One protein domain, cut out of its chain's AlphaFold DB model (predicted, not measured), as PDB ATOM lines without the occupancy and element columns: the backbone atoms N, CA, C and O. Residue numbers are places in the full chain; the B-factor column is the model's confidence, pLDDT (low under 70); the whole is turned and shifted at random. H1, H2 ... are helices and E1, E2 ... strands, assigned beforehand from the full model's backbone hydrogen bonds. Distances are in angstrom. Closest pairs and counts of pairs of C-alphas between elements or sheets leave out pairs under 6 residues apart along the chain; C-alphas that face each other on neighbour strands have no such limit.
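What this domain is: This is residues 244 to 390 of the 497 residues of an uncharacterized protein of Nitrososphaeria archaeon (UniProt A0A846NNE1). With little regular structure, this domain packs H3 on one face of a twisted mixed sheet, E4 E3 E5 E7 E6; hairpin E1 E2 lies off its E4 edge. The 147 printed residues, 53 in named elements, mixed in class, run H1 E1 E2 E3 H2 E4 E5 E6 E7 H3. The whole is compact, radius of gyration of the C-alphas 15.1 A, spanning 50 by 30 by 27 A.

How they stand to each other: Look at E3, residues 270 to 275, parallel to E5, residues 333 to 337, with N 333 and O 272 2.8 A apart. H3, residues 377 to 388, is on the sheet; Glu 385 and Ala 348 of E6, residues 346 to 350, are their closest C-alphas, 5.2 A apart. In H3 every O i to N i+4 pair is within hydrogen-bond range.

Where its parts are: Find H1, residues 244 to 248, from C-alpha 244 at (135.755, 168.403, 86.230); H3 ends at C-alpha 388 at (151.498, 147.909, 97.884).

The domain as a whole: The printed part has no cut; residues 294 to 332 form the long link from E4 to E5, and pLDDT is under 70 at residues 301 to 310, 324 to 325 and 351 to 354.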
ATOM      1  N   TYR A 244     136.514 167.474  85.389       95.69
ATOM      2  CA  TYR A 244     135.755 168.403  86.230       95.69
ATOM      3  C   TYR A 244     136.109 168.282  87.715       95.69
ATOM      4  O   TYR A 244     136.220 169.298  88.394       95.69
ATOM      5  N   GLU A 245     136.317 167.069  88.226       96.44
ATOM      6  CA  GLU A 245     136.782 166.861  89.598       96.44
ATOM      7  C   GLU A 245     138.162 167.500  89.801       96.44
ATOM      8  O   GLU A 245     138.364 168.301  90.715       96.44
ATOM      9  N   GLU A 246     139.089 167.249  88.890       96.75
ATOM     10  CA  GLU A 246     140.418 167.848  88.914       96.75
ATOM     11  C   GLU A 246     140.391 169.369  88.760       96.75
ATOM     12  O   GLU A 246     141.170 170.086  89.399       96.75
ATOM     13  N   TYR A 247     139.458 169.878  87.949       97.38
ATOM     14  CA  TYR A 247     139.176 171.300  87.842       97.38
ATOM     15  C   TYR A 247     138.655 171.847  89.163       97.38
ATOM     16  O   TYR A 247     139.233 172.805  89.655       97.38
ATOM     17  N   ARG A 248     137.622 171.266  89.778       96.81
ATOM     18  CA  ARG A 248     137.038 171.735  91.045       96.81
ATOM     19  C   ARG A 248     138.048 171.668  92.195       96.81
ATOM     20  O   ARG A 248     138.140 172.604  92.991       96.81
ATOM     21  N   GLY A 249     138.889 170.639  92.198       97.38
ATOM     22  CA  GLY A 249     140.103 170.536  92.996       97.38
ATOM     23  C   GLY A 249     139.883 170.180  94.467       97.38
ATOM     24  O   GLY A 249     138.787 169.821  94.903       97.38
ATOM     25  N   PHE A 250     140.965 170.291  95.238       98.06
ATOM     26  CA  PHE A 250     141.070 169.782  96.607       98.06
ATOM     27  C   PHE A 250     141.777 170.777  97.527       98.06
ATOM     28  O   PHE A 250     142.695 171.486  97.108       98.06
ATOM     29  N   ILE A 251     141.429 170.767  98.814       97.88
ATOM     30  CA  ILE A 251     142.282 171.322  99.863       97.88
ATOM     31  C   ILE A 251     143.411 170.334 100.147       97.88
ATOM     32  O   ILE A 251     143.184 169.174 100.489       97.88
ATOM     33  N   VAL A 252     144.641 170.815 100.010       97.88
ATOM     34  CA  VAL A 252     145.875 170.039 100.139       97.88
ATOM     35  C   VAL A 252     146.835 170.743 101.092       97.88
ATOM     36  O   VAL A 252     146.749 171.950 101.326       97.88
ATOM     37  N   GLY A 253     147.769 169.989 101.658       96.62
ATOM     38  CA  GLY A 253     148.728 170.502 102.627       96.62
ATOM     39  C   GLY A 253     149.387 169.383 103.418       96.62
ATOM     40  O   GLY A 253     148.908 168.255 103.459       96.62
ATOM     41  N   LYS A 254     150.512 169.692 104.059       95.44
ATOM     42  CA  LYS A 254     151.134 168.779 105.029       95.44
ATOM     43  C   LYS A 254     150.496 168.972 106.403       95.44
ATOM     44  O   LYS A 254     149.974 170.045 106.692       95.44
ATOM     45  N   VAL A 255     150.615 167.966 107.264       92.00
ATOM     46  CA  VAL A 255     150.185 168.045 108.670       92.00
ATOM     47  C   VAL A 255     150.850 169.235 109.375       92.00
ATOM     48  O   VAL A 255     152.069 169.419 109.284       92.00
ATOM     49  N   ASP A 256     150.040 170.047 110.059       90.44
ATOM     50  CA  ASP A 256     150.390 171.338 110.687       90.44
ATOM     51  C   ASP A 256     151.044 172.369 109.745       90.44
ATOM     52  O   ASP A 256     151.677 173.327 110.194       90.44
ATOM     53  N   GLY A 257     150.962 172.153 108.432       92.25
ATOM     54  CA  GLY A 257     151.468 173.062 107.413       92.25
ATOM     55  C   GLY A 257     150.395 174.033 106.915       92.25
ATOM     56  O   GLY A 257     149.215 173.884 107.241       92.25
ATOM     57  N   PRO A 258     150.783 175.018 106.087       93.94
ATOM     58  CA  PRO A 258     149.811 175.844 105.390       93.94
ATOM     59  C   PRO A 258     148.957 174.975 104.460       93.94
ATOM     60  O   PRO A 258     149.460 174.063 103.795       93.94
ATOM     61  N   LYS A 259     147.664 175.294 104.416       95.50
ATOM     62  CA  LYS A 259     146.699 174.698 103.494       95.50
ATOM     63  C   LYS A 259     146.684 175.495 102.193       95.50
ATOM     64  O   LYS A 259     146.901 176.706 102.190       95.50
ATOM     65  N   SER A 260     146.389 174.824 101.091       97.06
ATOM     66  CA  SER A 260     146.140 175.454  99.795       97.06
ATOM     67  C   SER A 260     145.043 174.712  99.052       97.06
ATOM     68  O   SER A 260     144.917 173.502  99.206       97.06
ATOM     69  N   HIS A 261     144.301 175.412  98.202       98.00
ATOM     70  CA  HIS A 261     143.484 174.765  97.182       98.00
ATOM     71  C   HIS A 261     144.357 174.399  95.974       98.00
ATOM     72  O   HIS A 261     145.259 175.156  95.603       98.00
ATOM     73  N   LYS A 262     144.114 173.227  95.384       98.12
ATOM     74  CA  LYS A 262     144.806 172.745  94.191       98.12
ATOM     75  C   LYS A 262     143.808 172.153  93.199       98.12
ATOM     76  O   LYS A 262     143.139 171.173  93.513       98.12
ATOM     77  N   ARG A 263     143.792 172.709  91.984       98.19
ATOM     78  CA  ARG A 263     143.306 172.020  90.778       98.19
ATOM     79  C   ARG A 263     144.404 171.089  90.273       98.19
ATOM     80  O   ARG A 263     145.565 171.513  90.239       98.19
ATOM     81  N   THR A 264     144.077 169.853  89.936       97.25
ATOM     82  CA  THR A 264     145.065 168.813  89.603       97.25
ATOM     83  C   THR A 264     145.276 168.668  88.093       97.25
ATOM     84  O   THR A 264     144.645 169.377  87.311       97.25
ATOM     85  N   ASP A 265     146.288 167.911  87.672       95.50
ATOM     86  CA  ASP A 265     146.739 167.869  86.275       95.50
ATOM     87  C   ASP A 265     146.136 166.661  85.558       95.50
ATOM     88  O   ASP A 265     146.632 165.558  85.765       95.50
ATOM     89  N   ILE A 266     145.210 166.925  84.625       95.19
ATOM     90  CA  ILE A 266     144.468 165.954  83.783       95.19
ATOM     91  C   ILE A 266     145.324 165.117  82.815       95.19
ATOM     92  O   ILE A 266     144.858 164.554  81.821       95.19
ATOM     93  N   ASN A 267     146.636 165.119  83.028       93.62
ATOM     94  CA  ASN A 267     147.598 164.320  82.289       93.62
ATOM     95  C   ASN A 267     148.472 163.462  83.205       93.62
ATOM     96  O   ASN A 267     149.363 162.762  82.697       93.62
ATOM     97  N   LYS A 268     148.292 163.552  84.525       94.38
ATOM     98  CA  LYS A 268     149.141 162.912  85.523       94.38
ATOM     99  C   LYS A 268     148.289 162.207  86.552       94.38
ATOM    100  O   LYS A 268     147.547 162.841  87.281       94.38
ATOM    101  N   LYS A 269     148.550 160.918  86.720       95.88
ATOM    102  CA  LYS A 269     147.972 160.137  87.800       95.88
ATOM    103  C   LYS A 269     148.520 160.591  89.141       95.88
ATOM    104  O   LYS A 269     149.737 160.767  89.312       95.88
ATOM    105  N   GLN A 270     147.624 160.700  90.101       95.62
ATOM    106  CA  GLN A 270     147.908 161.218  91.421       95.62
ATOM    107  C   GLN A 270     147.620 160.180  92.501       95.62
ATOM    108  O   GLN A 270     146.846 159.242  92.326       95.62
ATOM    109  N   LEU A 271     148.267 160.357  93.650       95.94
ATOM    110  CA  LEU A 271     147.929 159.634  94.870       95.94
ATOM    111  C   LEU A 271     147.917 160.600  96.050       95.94
ATOM    112  O   LEU A 271     148.894 161.313  96.308       95.94
ATOM    113  N   PHE A 272     146.814 160.586  96.791       96.69
ATOM    114  CA  PHE A 272     146.631 161.416  97.973       96.69
ATOM    115  C   PHE A 272     147.149 160.703  99.223       96.69
ATOM    116  O   PHE A 272     146.763 159.569  99.498       96.69
ATOM    117  N   ILE A 273     148.004 161.367 100.003       95.75
ATOM    118  CA  ILE A 273     148.622 160.797 101.209       95.75
ATOM    119  C   ILE A 273     148.459 161.746 102.399       95.75
ATOM    120  O   ILE A 273     148.910 162.891 102.365       95.75
ATOM    121  N   HIS A 274     147.898 161.249 103.499       94.25
ATOM    122  CA  HIS A 274     147.995 161.895 104.805       94.25
ATOM    123  C   HIS A 274     149.148 161.279 105.603       94.25
ATOM    124  O   HIS A 274     149.034 160.188 106.163       94.25
ATOM    125  N   ASP A 275     150.274 161.991 105.647       94.94
ATOM    126  CA  ASP A 275     151.463 161.627 106.422       94.94
ATOM    127  C   ASP A 275     151.344 162.144 107.863       94.94
ATOM    128  O   ASP A 275     151.895 163.192 108.215       94.94
ATOM    129  N   LYS A 276     150.606 161.396 108.697       92.12
ATOM    130  CA  LYS A 276     150.246 161.761 110.082       92.12
ATOM    131  C   LYS A 276     151.462 162.190 110.904       92.12
ATOM    132  O   LYS A 276     151.384 163.105 111.719       92.12
ATOM    133  N   ASN A 277     152.582 161.490 110.728       94.00
ATOM    134  CA  ASN A 277     153.773 161.646 111.559       94.00
ATOM    135  C   ASN A 277     154.935 162.341 110.845       94.00
ATOM    136  O   ASN A 277     156.028 162.396 111.410       94.00
ATOM    137  N   LYS A 278     154.703 162.895 109.647       95.56
ATOM    138  CA  LYS A 278     155.699 163.638 108.862       95.56
ATOM    139  C   LYS A 278     156.955 162.806 108.574       95.56
ATOM    140  O   LYS A 278     158.069 163.330 108.619       95.56
ATOM    141  N   ILE A 279     156.786 161.506 108.326       96.12
ATOM    142  CA  ILE A 279     157.899 160.583 108.048       96.12
ATOM    143  C   ILE A 279     158.369 160.644 106.586       96.12
ATOM    144  O   ILE A 279     159.431 160.113 106.258       96.12
ATOM    145  N   GLY A 280     157.628 161.346 105.725       96.94
ATOM    146  CA  GLY A 280     157.901 161.486 104.301       96.94
ATOM    147  C   GLY A 280     157.502 160.247 103.505       96.94
ATOM    148  O   GLY A 280     157.064 159.243 104.051       96.94
ATOM    149  N   THR A 281     157.668 160.309 102.185       97.56
ATOM    150  CA  THR A 281     157.289 159.224 101.261       97.56
ATOM    151  C   THR A 281     158.476 158.382 100.797       97.56
ATOM    152  O   THR A 281     158.343 157.555  99.897       97.56
ATOM    153  N   GLY A 282     159.653 158.573 101.402       97.69
ATOM    154  CA  GLY A 282     160.867 157.846 101.040       97.69
ATOM    155  C   GLY A 282     161.174 157.946  99.542       97.69
ATOM    156  O   GLY A 282     161.142 159.028  98.955       97.69
ATOM    157  N   PHE A 283     161.439 156.806  98.907       98.31
ATOM    158  CA  PHE A 283     161.649 156.728  97.458       98.31
ATOM    159  C   PHE A 283     160.363 156.631  96.629       98.31
ATOM    160  O   PHE A 283     160.453 156.513  95.407       98.31
ATOM    161  N   PHE A 284     159.173 156.721  97.235       97.94
ATOM    162  CA  PHE A 284     157.912 156.511  96.519       97.94
ATOM    163  C   PHE A 284     157.706 157.502  95.369       97.94
ATOM    164  O   PHE A 284     157.169 157.127  94.337       97.94
ATOM    165  N   GLY A 285     158.230 158.730  95.472       96.38
ATOM    166  CA  GLY A 285     158.185 159.711  94.375       96.38
ATOM    167  C   GLY A 285     158.874 159.256  93.080       96.38
ATOM    168  O   GLY A 285     158.664 159.850  92.028       96.38
ATOM    169  N   ARG A 286     159.677 158.183  93.118       97.00
ATOM    170  CA  ARG A 286     160.283 157.563  91.929       97.00
ATOM    171  C   ARG A 286     159.326 156.630  91.174       97.00
ATOM    172  O   ARG A 286     159.720 156.085  90.147       97.00
ATOM    173  N   SER A 287     158.097 156.451  91.662       95.44
ATOM    174  CA  SER A 287     157.013 155.750  90.961       95.44
ATOM    175  C   SER A 287     156.538 156.516  89.720       95.44
ATOM    176  O   SER A 287     156.013 155.920  88.786       95.44
ATOM    177  N   GLY A 288     156.754 157.836  89.697       94.69
ATOM    178  CA  GLY A 288     156.272 158.737  88.653       94.69
ATOM    179  C   GLY A 288     154.888 159.326  88.932       94.69
ATOM    180  O   GLY A 288     154.511 160.262  88.235       94.69
ATOM    181  N   LEU A 289     154.167 158.829  89.945       96.00
ATOM    182  CA  LEU A 289     152.899 159.409  90.399       96.00
ATOM    183  C   LEU A 289     153.107 160.816  90.964       96.00
ATOM    184  O   LEU A 289     154.105 161.089  91.641       96.00
ATOM    185  N   GLU A 290     152.126 161.691  90.760       97.00
ATOM    186  CA  GLU A 290     152.060 162.936  91.511       97.00
ATOM    187  C   GLU A 290     151.548 162.662  92.931       97.00
ATOM    188  O   GLU A 290     150.403 162.280  93.152       97.00
ATOM    189  N   ILE A 291     152.408 162.870  93.925       97.50
ATOM    190  CA  ILE A 291     152.034 162.700  95.329       97.50
ATOM    191  C   ILE A 291     151.444 164.008  95.853       97.50
ATOM    192  O   ILE A 291     152.132 165.033  95.892       97.50
ATOM    193  N   ILE A 292     150.203 163.954  96.330       97.75
ATOM    194  CA  ILE A 292     149.503 165.098  96.912       97.75
ATOM    195  C   ILE A 292     149.280 164.851  98.405       97.75
ATOM    196  O   ILE A 292     148.683 163.859  98.807       97.75
ATOM    197  N   PHE A 293     149.769 165.761  99.250       97.38
ATOM    198  CA  PHE A 293     149.586 165.642 100.696       97.38
ATOM    199  C   PHE A 293     148.241 166.206 101.151       97.38
ATOM    200  O   PHE A 293     147.826 167.273 100.694       97.38
ATOM    201  N   ILE A 294     147.613 165.515 102.100       94.12
ATOM    202  CA  ILE A 294     146.375 165.931 102.760       94.12
ATOM    203  C   ILE A 294     146.662 166.309 104.222       94.12
ATOM    204  O   ILE A 294     147.309 165.535 104.943       94.12
ATOM    205  N   PRO A 295     146.201 167.488 104.688       92.12
ATOM    206  CA  PRO A 295     146.681 168.057 105.947       92.12
ATOM    207  C   PRO A 295     146.105 167.364 107.185       92.12
ATOM    208  O   PRO A 295     146.749 167.386 108.232       92.12
ATOM    209  N   GLY A 296     144.945 166.718 107.072       88.31
ATOM    210  CA  GLY A 296     144.254 166.119 108.208       88.31
ATOM    211  C   GLY A 296     143.177 165.110 107.797       88.31
ATOM    212  O   GLY A 296     142.790 165.074 106.627       88.31
ATOM    213  N   PRO A 297     142.720 164.262 108.732       80.00
ATOM    214  CA  PRO A 297     141.702 163.253 108.465       80.00
ATOM    215  C   PRO A 297     140.309 163.823 108.150       80.00
ATOM    216  O   PRO A 297     139.521 163.141 107.506       80.00
ATOM    217  N   GLU A 298     140.015 165.068 108.534       83.62
ATOM    218  CA  GLU A 298     138.764 165.780 108.222       83.62
ATOM    219  C   GLU A 298     138.553 166.016 106.715       83.62
ATOM    220  O   GLU A 298     137.454 166.325 106.262       83.62
ATOM    221  N   TYR A 299     139.607 165.823 105.925       85.62
ATOM    222  CA  TYR A 299     139.577 165.867 104.469       85.62
ATOM    223  C   TYR A 299     139.307 164.485 103.849       85.62
ATOM    224  O   TYR A 299     139.455 164.319 102.640       85.62
ATOM    225  N   TYR A 300     138.890 163.503 104.658       83.31
ATOM    226  CA  TYR A 300     138.326 162.227 104.225       83.31
ATOM    227  C   TYR A 300     136.864 162.112 104.655       83.31
ATOM    228  O   TYR A 300     136.502 162.414 105.787       83.31
ATOM    229  N   GLY A 301     136.018 161.554 103.794       67.88
ATOM    230  CA  GLY A 301     134.591 161.390 104.069       67.88
ATOM    231  C   GLY A 301     134.218 160.267 105.048       67.88
ATOM    232  O   GLY A 301     133.044 159.878 105.043       67.88
ATOM    233  N   GLY A 302     135.166 159.694 105.804       60.69
ATOM    234  CA  GLY A 302     134.925 158.492 106.612       60.69
ATOM    235  C   GLY A 302     136.030 158.022 107.572       60.69
ATOM    236  O   GLY A 302     135.958 156.872 108.008       60.69
ATOM    237  N   ASP A 303     137.029 158.838 107.933       58.81
ATOM    238  CA  ASP A 303     137.908 158.492 109.069       58.81
ATOM    239  C   ASP A 303     137.326 159.050 110.376       58.81
ATOM    240  O   ASP A 303     136.821 160.173 110.424       58.81
ATOM    241  N   SER A 304     137.379 158.254 111.444       49.09
ATOM    242  CA  SER A 304     137.036 158.738 112.774       49.09
ATOM    243  C   SER A 304     138.084 159.758 113.201       49.09
ATOM    244  O   SER A 304     139.279 159.482 113.133       49.09
ATOM    245  N   THR A 305     137.647 160.882 113.756       51.56
ATOM    246  CA  THR A 305     138.490 161.854 114.476       51.56
ATOM    247  C   THR A 305     139.271 161.245 115.656       51.56
ATOM    248  O   THR A 305     140.060 161.933 116.304       51.56
ATOM    249  N   ASP A 306     139.083 159.951 115.936       51.88
ATOM    250  CA  ASP A 306     139.799 159.191 116.945       51.88
ATOM    251  C   ASP A 306     141.214 158.856 116.452       51.88
ATOM    252  O   ASP A 306     141.459 157.894 115.717       51.88
ATOM    253  N   GLY A 307     142.146 159.732 116.830       55.66
ATOM    254  CA  GLY A 307     143.456 159.912 116.212       55.66
ATOM    255  C   GLY A 307     144.317 158.660 116.056       55.66
ATOM    256  O   GLY A 307     145.220 158.693 115.225       55.66
ATOM    257  N   ASP A 308     144.049 157.553 116.748       58.75
ATOM    258  CA  ASP A 308     144.865 156.331 116.700       58.75
ATOM    259  C   ASP A 308     144.153 155.090 116.138       58.75
ATOM    260  O   ASP A 308     144.815 154.088 115.841       58.75
ATOM    261  N   LYS A 309     142.832 155.138 115.916       66.81
ATOM    262  CA  LYS A 309     142.124 154.021 115.280       66.81
ATOM    263  C   LYS A 309     142.461 153.980 113.784       66.81
ATOM    264  O   LYS A 309     142.575 155.017 113.132       66.81
ATOM    265  N   ALA A 310     142.660 152.774 113.237       64.75
ATOM    266  CA  ALA A 310     142.718 152.601 111.784       64.75
ATOM    267  C   ALA A 310     141.354 152.969 111.192       64.75
ATOM    268  O   ALA A 310     140.356 152.493 111.744       64.75
ATOM    269  N   PRO A 311     141.294 153.707 110.072       70.81
ATOM    270  CA  PRO A 311     140.066 153.740 109.304       70.81
ATOM    271  C   PRO A 311     139.771 152.325 108.792       70.81
ATOM    272  O   PRO A 311     140.677 151.503 108.593       70.81
ATOM    273  N   ASP A 312     138.491 152.030 108.603       74.19
ATOM    274  CA  ASP A 312     138.090 150.831 107.879       74.19
ATOM    275  C   ASP A 312     138.436 151.023 106.391       74.19
ATOM    276  O   ASP A 312     138.405 152.139 105.868       74.19
ATOM    277  N   ALA A 313     138.786 149.947 105.681       75.56
ATOM    278  CA  ALA A 313     139.027 150.065 104.244       75.56
ATOM    279  C   ALA A 313     137.790 150.624 103.532       75.56
ATOM    280  O   ALA A 313     136.646 150.300 103.867       75.56
ATOM    281  N   GLY A 314     138.033 151.452 102.525       81.25
ATOM    282  CA  GLY A 314     136.995 152.090 101.734       81.25
ATOM    283  C   GLY A 314     136.374 153.333 102.374       81.25
ATOM    284  O   GLY A 314     135.518 153.945 101.735       81.25
ATOM    285  N   THR A 315     136.791 153.746 103.578       82.62
ATOM    286  CA  THR A 315     136.239 154.948 104.226       82.62
ATOM    287  C   THR A 315     137.051 156.219 103.980       82.62
ATOM    288  O   THR A 315     136.524 157.318 104.137       82.62
ATOM    289  N   GLN A 316     138.298 156.101 103.510       87.50
ATOM    290  CA  GLN A 316     139.193 157.228 103.212       87.50
ATOM    291  C   GLN A 316     138.857 157.971 101.904       87.50
ATOM    292  O   GLN A 316     139.751 158.316 101.134       87.50
ATOM    293  N   ILE A 317     137.571 158.197 101.632       91.88
ATOM    294  CA  ILE A 317     137.091 158.803 100.386       91.88
ATOM    295  C   ILE A 317     137.550 160.261 100.331       91.88
ATOM    296  O   ILE A 317     137.165 161.039 101.205       91.88
ATOM    297  N   ILE A 318     138.344 160.632  99.326       93.19
ATOM    298  CA  ILE A 318     138.880 161.990  99.173       93.19
ATOM    299  C   ILE A 318     137.925 162.900  98.398       93.19
ATOM    300  O   ILE A 318     137.733 164.040  98.788       93.19
ATOM    301  N   ASN A 319     137.246 162.400  97.367       94.00
ATOM    302  CA  ASN A 319     136.225 163.133  96.608       94.00
ATOM    303  C   ASN A 319     134.827 162.944  97.214       94.00
ATOM    304  O   ASN A 319     133.863 162.550  96.553       94.00
ATOM    305  N   PHE A 320     134.708 163.144  98.523       92.44
ATOM    306  CA  PHE A 320     133.472 162.839  99.235       92.44
ATOM    307  C   PHE A 320     132.377 163.901  99.053       92.44
ATOM    308  O   PHE A 320     131.201 163.603  99.272       92.44
ATOM    309  N   ASN A 321     132.764 165.097  98.610       93.69
ATOM    310  CA  ASN A 321     131.892 166.216  98.261       93.69
ATOM    311  C   ASN A 321     131.529 166.240  96.773       93.69
ATOM    312  O   ASN A 321     131.206 167.281  96.209       93.69
ATOM    313  N   ARG A 322     131.587 165.086  96.113       88.38
ATOM    314  CA  ARG A 322     131.230 164.955  94.704       88.38
ATOM    315  C   ARG A 322     129.722 164.805  94.491       88.38
ATOM    316  O   ARG A 322     128.983 164.326  95.368       88.38
ATOM    317  N   ASP A 323     129.270 165.130  93.287       78.44
ATOM    318  CA  ASP A 323     127.924 164.788  92.840       78.44
ATOM    319  C   ASP A 323     127.843 163.396  92.193       78.44
ATOM    320  O   ASP A 323     128.840 162.873  91.709       78.44
ATOM    321  N   PRO A 324     126.668 162.741  92.169       54.00
ATOM    322  CA  PRO A 324     126.536 161.370  91.655       54.00
ATOM    323  C   PRO A 324     126.849 161.200  90.156       54.00
ATOM    324  O   PRO A 324     126.897 160.069  89.684       54.00
ATOM    325  N   ASN A 325     127.016 162.303  89.416       51.66
ATOM    326  CA  ASN A 325     127.256 162.332  87.970       51.66
ATOM    327  C   ASN A 325     128.743 162.526  87.598       51.66
ATOM    328  O   ASN A 325     129.040 162.865  86.454       51.66
ATOM    329  N   VAL A 326     129.662 162.334  88.547       70.31
ATOM    330  CA  VAL A 326     131.120 162.321  88.327       70.31
ATOM    331  C   VAL A 326     131.683 160.905  88.548       70.31
ATOM    332  O   VAL A 326     130.906 159.950  88.617       70.31
ATOM    333  N   GLY A 327     133.007 160.734  88.624       79.81
ATOM    334  CA  GLY A 327     133.639 159.433  88.851       79.81
ATOM    335  C   GLY A 327     133.166 158.708  90.126       79.81
ATOM    336  O   GLY A 327     132.382 159.202  90.945       79.81
ATOM    337  N   GLY A 328     133.642 157.479  90.314       89.06
ATOM    338  CA  GLY A 328     133.424 156.722  91.546       89.06
ATOM    339  C   GLY A 328     134.213 157.269  92.742       89.06
ATOM    340  O   GLY A 328     134.981 158.225  92.642       89.06
ATOM    341  N   ASP A 329     134.009 156.652  93.909       91.81
ATOM    342  CA  ASP A 329     134.804 156.971  95.101       91.81
ATOM    343  C   ASP A 329     136.297 156.773  94.817       91.81
ATOM    344  O   ASP A 329     136.689 155.702  94.351       91.81
ATOM    345  N   GLN A 330     137.103 157.771  95.170       93.19
ATOM    346  CA  GLN A 330     138.557 157.668  95.226       93.19
ATOM    347  C   GLN A 330     139.057 157.790  96.652       93.19
ATOM    348  O   GLN A 330     138.481 158.527  97.459       93.19
ATOM    349  N   HIS A 331     140.147 157.091  96.959       92.69
ATOM    350  CA  HIS A 331     140.625 156.917  98.326       92.69
ATOM    351  C   HIS A 331     142.045 157.450  98.509       92.69
ATOM    352  O   HIS A 331     142.924 157.244  97.678       92.69
ATOM    353  N   GLY A 332     142.282 158.141  99.624       92.31
ATOM    354  CA  GLY A 332     143.635 158.519 100.034       92.31
ATOM    355  C   GLY A 332     144.285 157.470 100.935       92.31
ATOM    356  O   GLY A 332     143.606 156.660 101.557       92.31
ATOM    357  N   ILE A 333     145.610 157.533 101.068       92.12
ATOM    358  CA  ILE A 333     146.401 156.640 101.920       92.12
ATOM    359  C   ILE A 333     146.790 157.340 103.218       92.12
ATOM    360  O   ILE A 333     147.342 158.442 103.214       92.12
ATOM    361  N   ARG A 334     146.559 156.676 104.352       91.31
ATOM    362  CA  ARG A 334     147.050 157.132 105.658       91.31
ATOM    363  C   ARG A 334     148.417 156.521 105.949       91.31
ATOM    364  O   ARG A 334     148.526 155.306 106.068       91.31
ATOM    365  N   LEU A 335     149.444 157.352 106.099       93.81
ATOM    366  CA  LEU A 335     150.809 156.941 106.429       93.81
ATOM    367  C   LEU A 335     151.126 157.293 107.888       93.81
ATOM    368  O   LEU A 335     150.997 158.449 108.298       93.81
ATOM    369  N   VAL A 336     151.526 156.297 108.683       93.00
ATOM    370  CA  VAL A 336     151.750 156.441 110.128       93.00
ATOM    371  C   VAL A 336     153.064 155.817 110.589       93.00
ATOM    372  O   VAL A 336     153.535 154.812 110.057       93.00
ATOM    373  N   LYS A 337     153.630 156.396 111.646       94.69
ATOM    374  CA  LYS A 337     154.702 155.794 112.438       94.69
ATOM    375  C   LYS A 337     154.081 154.909 113.519       94.69
ATOM    376  O   LYS A 337     153.304 155.403 114.332       94.69
ATOM    377  N   GLU A 338     154.462 153.638 113.576       93.44
ATOM    378  CA  GLU A 338     153.942 152.669 114.550       93.44
ATOM    379  C   GLU A 338     155.054 151.691 114.953       93.44
ATOM    380  O   GLU A 338     155.863 151.312 114.113       93.44
ATOM    381  N   ASN A 339     155.113 151.286 116.227       93.00
ATOM    382  CA  ASN A 339     155.991 150.190 116.647       93.00
ATOM    383  C   ASN A 339     155.303 148.871 116.294       93.00
ATOM    384  O   ASN A 339     154.222 148.588 116.815       93.00
ATOM    385  N   LEU A 340     155.912 148.095 115.404       91.50
ATOM    386  CA  LEU A 340     155.301 146.874 114.875       91.50
ATOM    387  C   LEU A 340     155.714 145.626 115.660       91.50
ATOM    388  O   LEU A 340     155.038 144.599 115.586       91.50
ATOM    389  N   GLY A 341     156.787 145.729 116.448       87.81
ATOM    390  CA  GLY A 341     157.406 144.609 117.139       87.81
ATOM    391  C   GLY A 341     158.047 143.589 116.188       87.81
ATOM    392  O   GLY A 341     157.773 143.519 114.989       87.81
ATOM    393  N   GLY A 342     158.926 142.750 116.740       80.94
ATOM    394  CA  GLY A 342     159.620 141.717 115.964       80.94
ATOM    395  C   GLY A 342     160.537 142.293 114.878       80.94
ATOM    396  O   GLY A 342     161.186 143.312 115.088       80.94
ATOM    397  N   ASN A 343     160.600 141.614 113.727       80.44
ATOM    398  CA  ASN A 343     161.452 141.978 112.584       80.44
ATOM    399  C   ASN A 343     160.667 142.678 111.454       80.44
ATOM    400  O   ASN A 343     161.084 142.629 110.298       80.44
ATOM    401  N   VAL A 344     159.501 143.260 111.754       87.00
ATOM    402  CA  VAL A 344     158.657 143.933 110.756       87.00
ATOM    403  C   VAL A 344     159.035 145.410 110.694       87.00
ATOM    404  O   VAL A 344     158.947 146.116 111.693       87.00
ATOM    405  N   LEU A 345     159.457 145.874 109.517       91.94
ATOM    406  CA  LEU A 345     159.913 147.254 109.304       91.94
ATOM    407  C   LEU A 345     158.795 148.178 108.812       91.94
ATOM    408  O   LEU A 345     158.756 149.364 109.144       91.94
ATOM    409  N   GLY A 346     157.864 147.623 108.048       93.69
ATOM    410  CA  GLY A 346     156.717 148.313 107.490       93.69
ATOM    411  C   GLY A 346     155.594 147.330 107.196       93.69
ATOM    412  O   GLY A 346     155.804 146.116 107.194       93.69
ATOM    413  N   GLN A 347     154.386 147.863 107.037       92.56
ATOM    414  CA  GLN A 347     153.253 147.101 106.544       92.56
ATOM    415  C   GLN A 347     152.179 148.015 105.944       92.56
ATOM    416  O   GLN A 347     151.656 148.900 106.627       92.56
ATOM    417  N   ALA A 348     151.757 147.725 104.719       91.44
ATOM    418  CA  ALA A 348     150.439 148.092 104.216       91.44
ATOM    419  C   ALA A 348     149.372 147.178 104.848       91.44
ATOM    420  O   ALA A 348     149.445 145.948 104.785       91.44
ATOM    421  N   VAL A 349     148.409 147.766 105.555       88.81
ATOM    422  CA  VAL A 349     147.322 147.034 106.214       88.81
ATOM    423  C   VAL A 349     146.118 147.033 105.286       88.81
ATOM    424  O   VAL A 349     145.545 148.088 105.030       88.81
ATOM    425  N   HIS A 350     145.730 145.852 104.814       80.62
ATOM    426  CA  HIS A 350     144.642 145.658 103.854       80.62
ATOM    427  C   HIS A 350     143.441 144.997 104.542       80.62
ATOM    428  O   HIS A 350     143.619 144.046 105.309       80.62
ATOM    429  N   ALA A 351     142.217 145.429 104.234       65.31
ATOM    430  CA  ALA A 351     141.010 144.739 104.710       65.31
ATOM    431  C   ALA A 351     140.634 143.515 103.857       65.31
ATOM    432  O   ALA A 351     139.830 142.683 104.282       65.31
ATOM    433  N   ARG A 352     141.170 143.418 102.634       61.59
ATOM    434  CA  ARG A 352     140.947 142.331 101.663       61.59
ATOM    435  C   ARG A 352     142.271 141.981 100.970       61.59
ATOM    436  O   ARG A 352     143.272 142.641 101.215       61.59
ATOM    437  N   PHE A 353     142.293 140.947 100.121       59.31
ATOM    438  CA  PHE A 353     143.453 140.563  99.284       59.31
ATOM    439  C   PHE A 353     143.715 141.573  98.150       59.31
ATOM    440  O   PHE A 353     143.796 141.211  96.977       59.31
ATOM    441  N   GLY A 354     143.768 142.843  98.517       60.69
ATOM    442  CA  GLY A 354     143.609 143.980  97.645       60.69
ATOM    443  C   GLY A 354     144.751 144.971  97.775       60.69
ATOM    444  O   GLY A 354     145.244 145.193  98.879       60.69
ATOM    445  N   TRP A 355     145.176 145.535  96.649       80.62
ATOM    446  CA  TRP A 355     146.381 146.369  96.529       80.62
ATOM    447  C   TRP A 355     146.066 147.765  95.979       80.62
ATOM    448  O   TRP A 355     146.955 148.485  95.532       80.62
ATOM    449  N   LEU A 356     144.786 148.126  95.953       90.75
ATOM    450  CA  LEU A 356     144.300 149.432  95.524       90.75
ATOM    451  C   LEU A 356     144.038 150.336  96.737       90.75
ATOM    452  O   LEU A 356     143.725 149.801  97.808       90.75
ATOM    453  N   PRO A 357     144.137 151.674  96.613       92.25
ATOM    454  CA  PRO A 357     143.941 152.580  97.744       92.25
ATOM    455  C   PRO A 357     142.665 152.323  98.563       92.25
ATOM    456  O   PRO A 357     142.725 152.286  99.792       92.25
ATOM    457  N   LYS A 358     141.540 152.004  97.920       90.75
ATOM    458  CA  LYS A 358     140.263 151.633  98.555       90.75
ATOM    459  C   LYS A 358     140.339 150.426  99.483       90.75
ATOM    460  O   LYS A 358     139.513 150.290 100.385       90.75
ATOM    461  N   GLU A 359     141.279 149.518  99.256       89.69
ATOM    462  CA  GLU A 359     141.417 148.267 100.006       89.69
ATOM    463  C   GLU A 359     142.429 148.376 101.155       89.69
ATOM    464  O   GLU A 359     142.507 147.474 101.997       89.69
ATOM    465  N   VAL A 360     143.159 149.495 101.215       88.00
ATOM    466  CA  VAL A 360     144.161 149.795 102.235       88.00
ATOM    467  C   VAL A 360     143.536 150.621 103.358       88.00
ATOM    468  O   VAL A 360     142.920 151.656 103.135       88.00
ATOM    469  N   ASN A 361     143.732 150.176 104.597       86.88
ATOM    470  CA  ASN A 361     143.357 150.923 105.795       86.88
ATOM    471  C   ASN A 361     144.419 151.967 106.159       86.88
ATOM    472  O   ASN A 361     144.108 153.062 106.609       86.88
ATOM    473  N   ARG A 362     145.700 151.587 106.104       89.88
ATOM    474  CA  ARG A 362     146.844 152.468 106.390       89.88
ATOM    475  C   ARG A 362     148.156 151.794 106.024       89.88
ATOM    476  O   ARG A 362     148.257 150.569 106.028       89.88
ATOM    477  N   VAL A 363     149.187 152.606 105.851       93.12
ATOM    478  CA  VAL A 363     150.587 152.189 105.833       93.12
ATOM    479  C   VAL A 363     151.225 152.540 107.165       93.12
ATOM    480  O   VAL A 363     151.196 153.696 107.587       93.12
ATOM    481  N   ARG A 364     151.815 151.546 107.830       94.06
ATOM    482  CA  ARG A 364     152.495 151.706 109.118       94.06
ATOM    483  C   ARG A 364     153.980 151.388 108.995       94.06
ATOM    484  O   ARG A 364     154.338 150.375 108.404       94.06
ATOM    485  N   ILE A 365     154.828 152.251 109.549       96.75
ATOM    486  CA  ILE A 365     156.290 152.160 109.447       96.75
ATOM    487  C   ILE A 365     156.918 152.203 110.839       96.75
ATOM    488  O   ILE A 365     156.692 153.152 111.600       96.75
ATOM    489  N   ASP A 366     157.770 151.224 111.142       96.38
ATOM    490  CA  ASP A 366     158.566 151.212 112.367       96.38
ATOM    491  C   ASP A 366     159.880 151.965 112.162       96.38
ATOM    492  O   ASP A 366     160.940 151.399 111.899       96.38
ATOM    493  N   VAL A 367     159.824 153.289 112.290       95.94
ATOM    494  CA  VAL A 367     161.007 154.152 112.138       95.94
ATOM    495  C   VAL A 367     162.128 153.772 113.118       95.94
ATOM    496  O   VAL A 367     163.301 153.940 112.791       95.94
ATOM    497  N   ALA A 368     161.797 153.265 114.310       94.44
ATOM    498  CA  ALA A 368     162.797 152.909 115.314       94.44
ATOM    499  C   ALA A 368     163.517 151.601 114.962       94.44
ATOM    500  O   ALA A 368     164.728 151.514 115.164       94.44
ATOM    501  N   ALA A 369     162.810 150.630 114.376       92.44
ATOM    502  CA  ALA A 369     163.407 149.380 113.905       92.44
ATOM    503  C   ALA A 369     164.477 149.601 112.821       92.44
ATOM    504  O   ALA A 369     165.397 148.801 112.706       92.44
ATOM    505  N   HIS A 370     164.417 150.716 112.083       92.50
ATOM    506  CA  HIS A 370     165.423 151.075 111.078       92.50
ATOM    507  C   HIS A 370     166.725 151.652 111.659       92.50
ATOM    508  O   HIS A 370     167.671 151.925 110.915       92.50
ATOM    509  N   ALA A 371     166.803 151.875 112.974       90.69
ATOM    510  CA  ALA A 371     168.004 152.409 113.601       90.69
ATOM    511  C   ALA A 371     169.192 151.445 113.428       90.69
ATOM    512  O   ALA A 371     169.132 150.282 113.818       90.69
ATOM    513  N   GLY A 372     170.295 151.940 112.858       86.38
ATOM    514  CA  GLY A 372     171.506 151.144 112.615       86.38
ATOM    515  C   GLY A 372     171.486 150.303 111.333       86.38
ATOM    516  O   GLY A 372     172.459 149.599 111.072       86.38
ATOM    517  N   MET A 373     170.423 150.390 110.526       88.94
ATOM    518  CA  MET A 373     170.374 149.794 109.186       88.94
ATOM    519  C   MET A 373     171.100 150.661 108.145       88.94
ATOM    520  O   MET A 373     171.568 151.764 108.443       88.94
ATOM    521  N   ALA A 374     171.185 150.164 106.906       87.00
ATOM    522  CA  ALA A 374     171.687 150.930 105.768       87.00
ATOM    523  C   ALA A 374     170.964 152.285 105.651       87.00
ATOM    524  O   ALA A 374     169.758 152.385 105.882       87.00
ATOM    525  N   GLY A 375     171.692 153.339 105.268       88.06
ATOM    526  CA  GLY A 375     171.181 154.717 105.305       88.06
ATOM    527  C   GLY A 375     169.942 154.973 104.438       88.06
ATOM    528  O   GLY A 375     169.231 155.950 104.656       88.06
ATOM    529  N   ASN A 376     169.660 154.098 103.473       93.69
ATOM    530  CA  ASN A 376     168.505 154.173 102.587       93.69
ATOM    531  C   ASN A 376     167.345 153.237 102.989       93.69
ATOM    532  O   ASN A 376     166.297 153.296 102.349       93.69
ATOM    533  N   ALA A 377     167.486 152.431 104.050       93.44
ATOM    534  CA  ALA A 377     166.503 151.416 104.436       93.44
ATOM    535  C   ALA A 377     165.130 151.996 104.768       93.44
ATOM    536  O   ALA A 377     164.137 151.570 104.190       93.44
ATOM    537  N   LEU A 378     165.070 153.046 105.593       95.62
ATOM    538  CA  LEU A 378     163.795 153.684 105.935       95.62
ATOM    539  C   LEU A 378     163.056 154.204 104.692       95.62
ATOM    540  O   LEU A 378     161.855 154.005 104.542       95.62
ATOM    541  N   SER A 379     163.772 154.867 103.780       97.56
ATOM    542  CA  SER A 379     163.170 155.396 102.549       97.56
ATOM    543  C   SER A 379     162.729 154.297 101.583       97.56
ATOM    544  O   SER A 379     161.741 154.491 100.874       97.56
ATOM    545  N   ALA A 380     163.440 153.168 101.558       96.75
ATOM    546  CA  ALA A 380     163.066 151.995 100.780       96.75
ATOM    547  C   ALA A 380     161.811 151.330 101.353       96.75
ATOM    548  O   ALA A 380     160.865 151.124 100.603       96.75
ATOM    549  N   SER A 381     161.744 151.098 102.668       96.00
ATOM    550  CA  SER A 381     160.569 150.503 103.315       96.00
ATOM    551  C   SER A 381     159.326 151.378 103.181       96.00
ATOM    552  O   SER A 381     158.271 150.871 102.824       96.00
ATOM    553  N   ILE A 382     159.430 152.702 103.353       97.94
ATOM    554  CA  ILE A 382     158.289 153.598 103.094       97.94
ATOM    555  C   ILE A 382     157.791 153.447 101.646       97.94
ATOM    556  O   ILE A 382     156.589 153.340 101.410       97.94
ATOM    557  N   ALA A 383     158.706 153.428 100.671       98.00
ATOM    558  CA  ALA A 383     158.347 153.291  99.261       98.00
ATOM    559  C   ALA A 383     157.765 151.913  98.920       98.00
ATOM    560  O   ALA A 383     156.855 151.835  98.101       98.00
ATOM    561  N   HIS A 384     158.277 150.859  99.554       95.69
ATOM    562  CA  HIS A 384     157.807 149.485  99.428       95.69
ATOM    563  C   HIS A 384     156.341 149.366  99.856       95.69
ATOM    564  O   HIS A 384     155.493 148.944  99.071       95.69
ATOM    565  N   GLU A 385     156.021 149.837 101.063       96.00
ATOM    566  CA  GLU A 385     154.659 149.741 101.592       96.00
ATOM    567  C   GLU A 385     153.671 150.647 100.847       96.00
ATOM    568  O   GLU A 385     152.532 150.258 100.595       96.00
ATOM    569  N   LEU A 386     154.096 151.849 100.440       96.56
ATOM    570  CA  LEU A 386     153.271 152.696  99.573       96.56
ATOM    571  C   LEU A 386     153.074 152.065  98.184       96.56
ATOM    572  O   LEU A 386     152.009 152.220  97.597       96.56
ATOM    573  N   GLY A 387     154.050 151.304  97.679       95.44
ATOM    574  CA  GLY A 387     153.917 150.524  96.447       95.44
ATOM    575  C   GLY A 387     152.777 149.508  96.513       95.44
ATOM    576  O   GLY A 387     151.995 149.399  95.567       95.44
ATOM    577  N   HIS A 388     152.624 148.820  97.647       94.00
ATOM    578  CA  HIS A 388     151.498 147.909  97.884       94.00
ATOM    579  C   HIS A 388     150.131 148.590  97.833       94.00
ATOM    580  O   HIS A 388     149.144 147.940  97.510       94.00
ATOM    581  N   CYS A 389     150.071 149.897  98.080       92.81
ATOM    582  CA  CYS A 389     148.850 150.688  97.965       92.81
ATOM    583  C   CYS A 389     148.547 151.120  96.525       92.81
ATOM    584  O   CYS A 389     147.618 151.885  96.305       92.81
ATOM    585  N   SER A 390     149.372 150.731  95.553       93.62
ATOM    586  CA  SER A 390     149.241 151.124  94.147       93.62
ATOM    587  C   SER A 390     149.419 149.932  93.208       93.62
ATOM    588  O   SER A 390     150.027 150.043  92.143       93.62
TER     589      SER A 390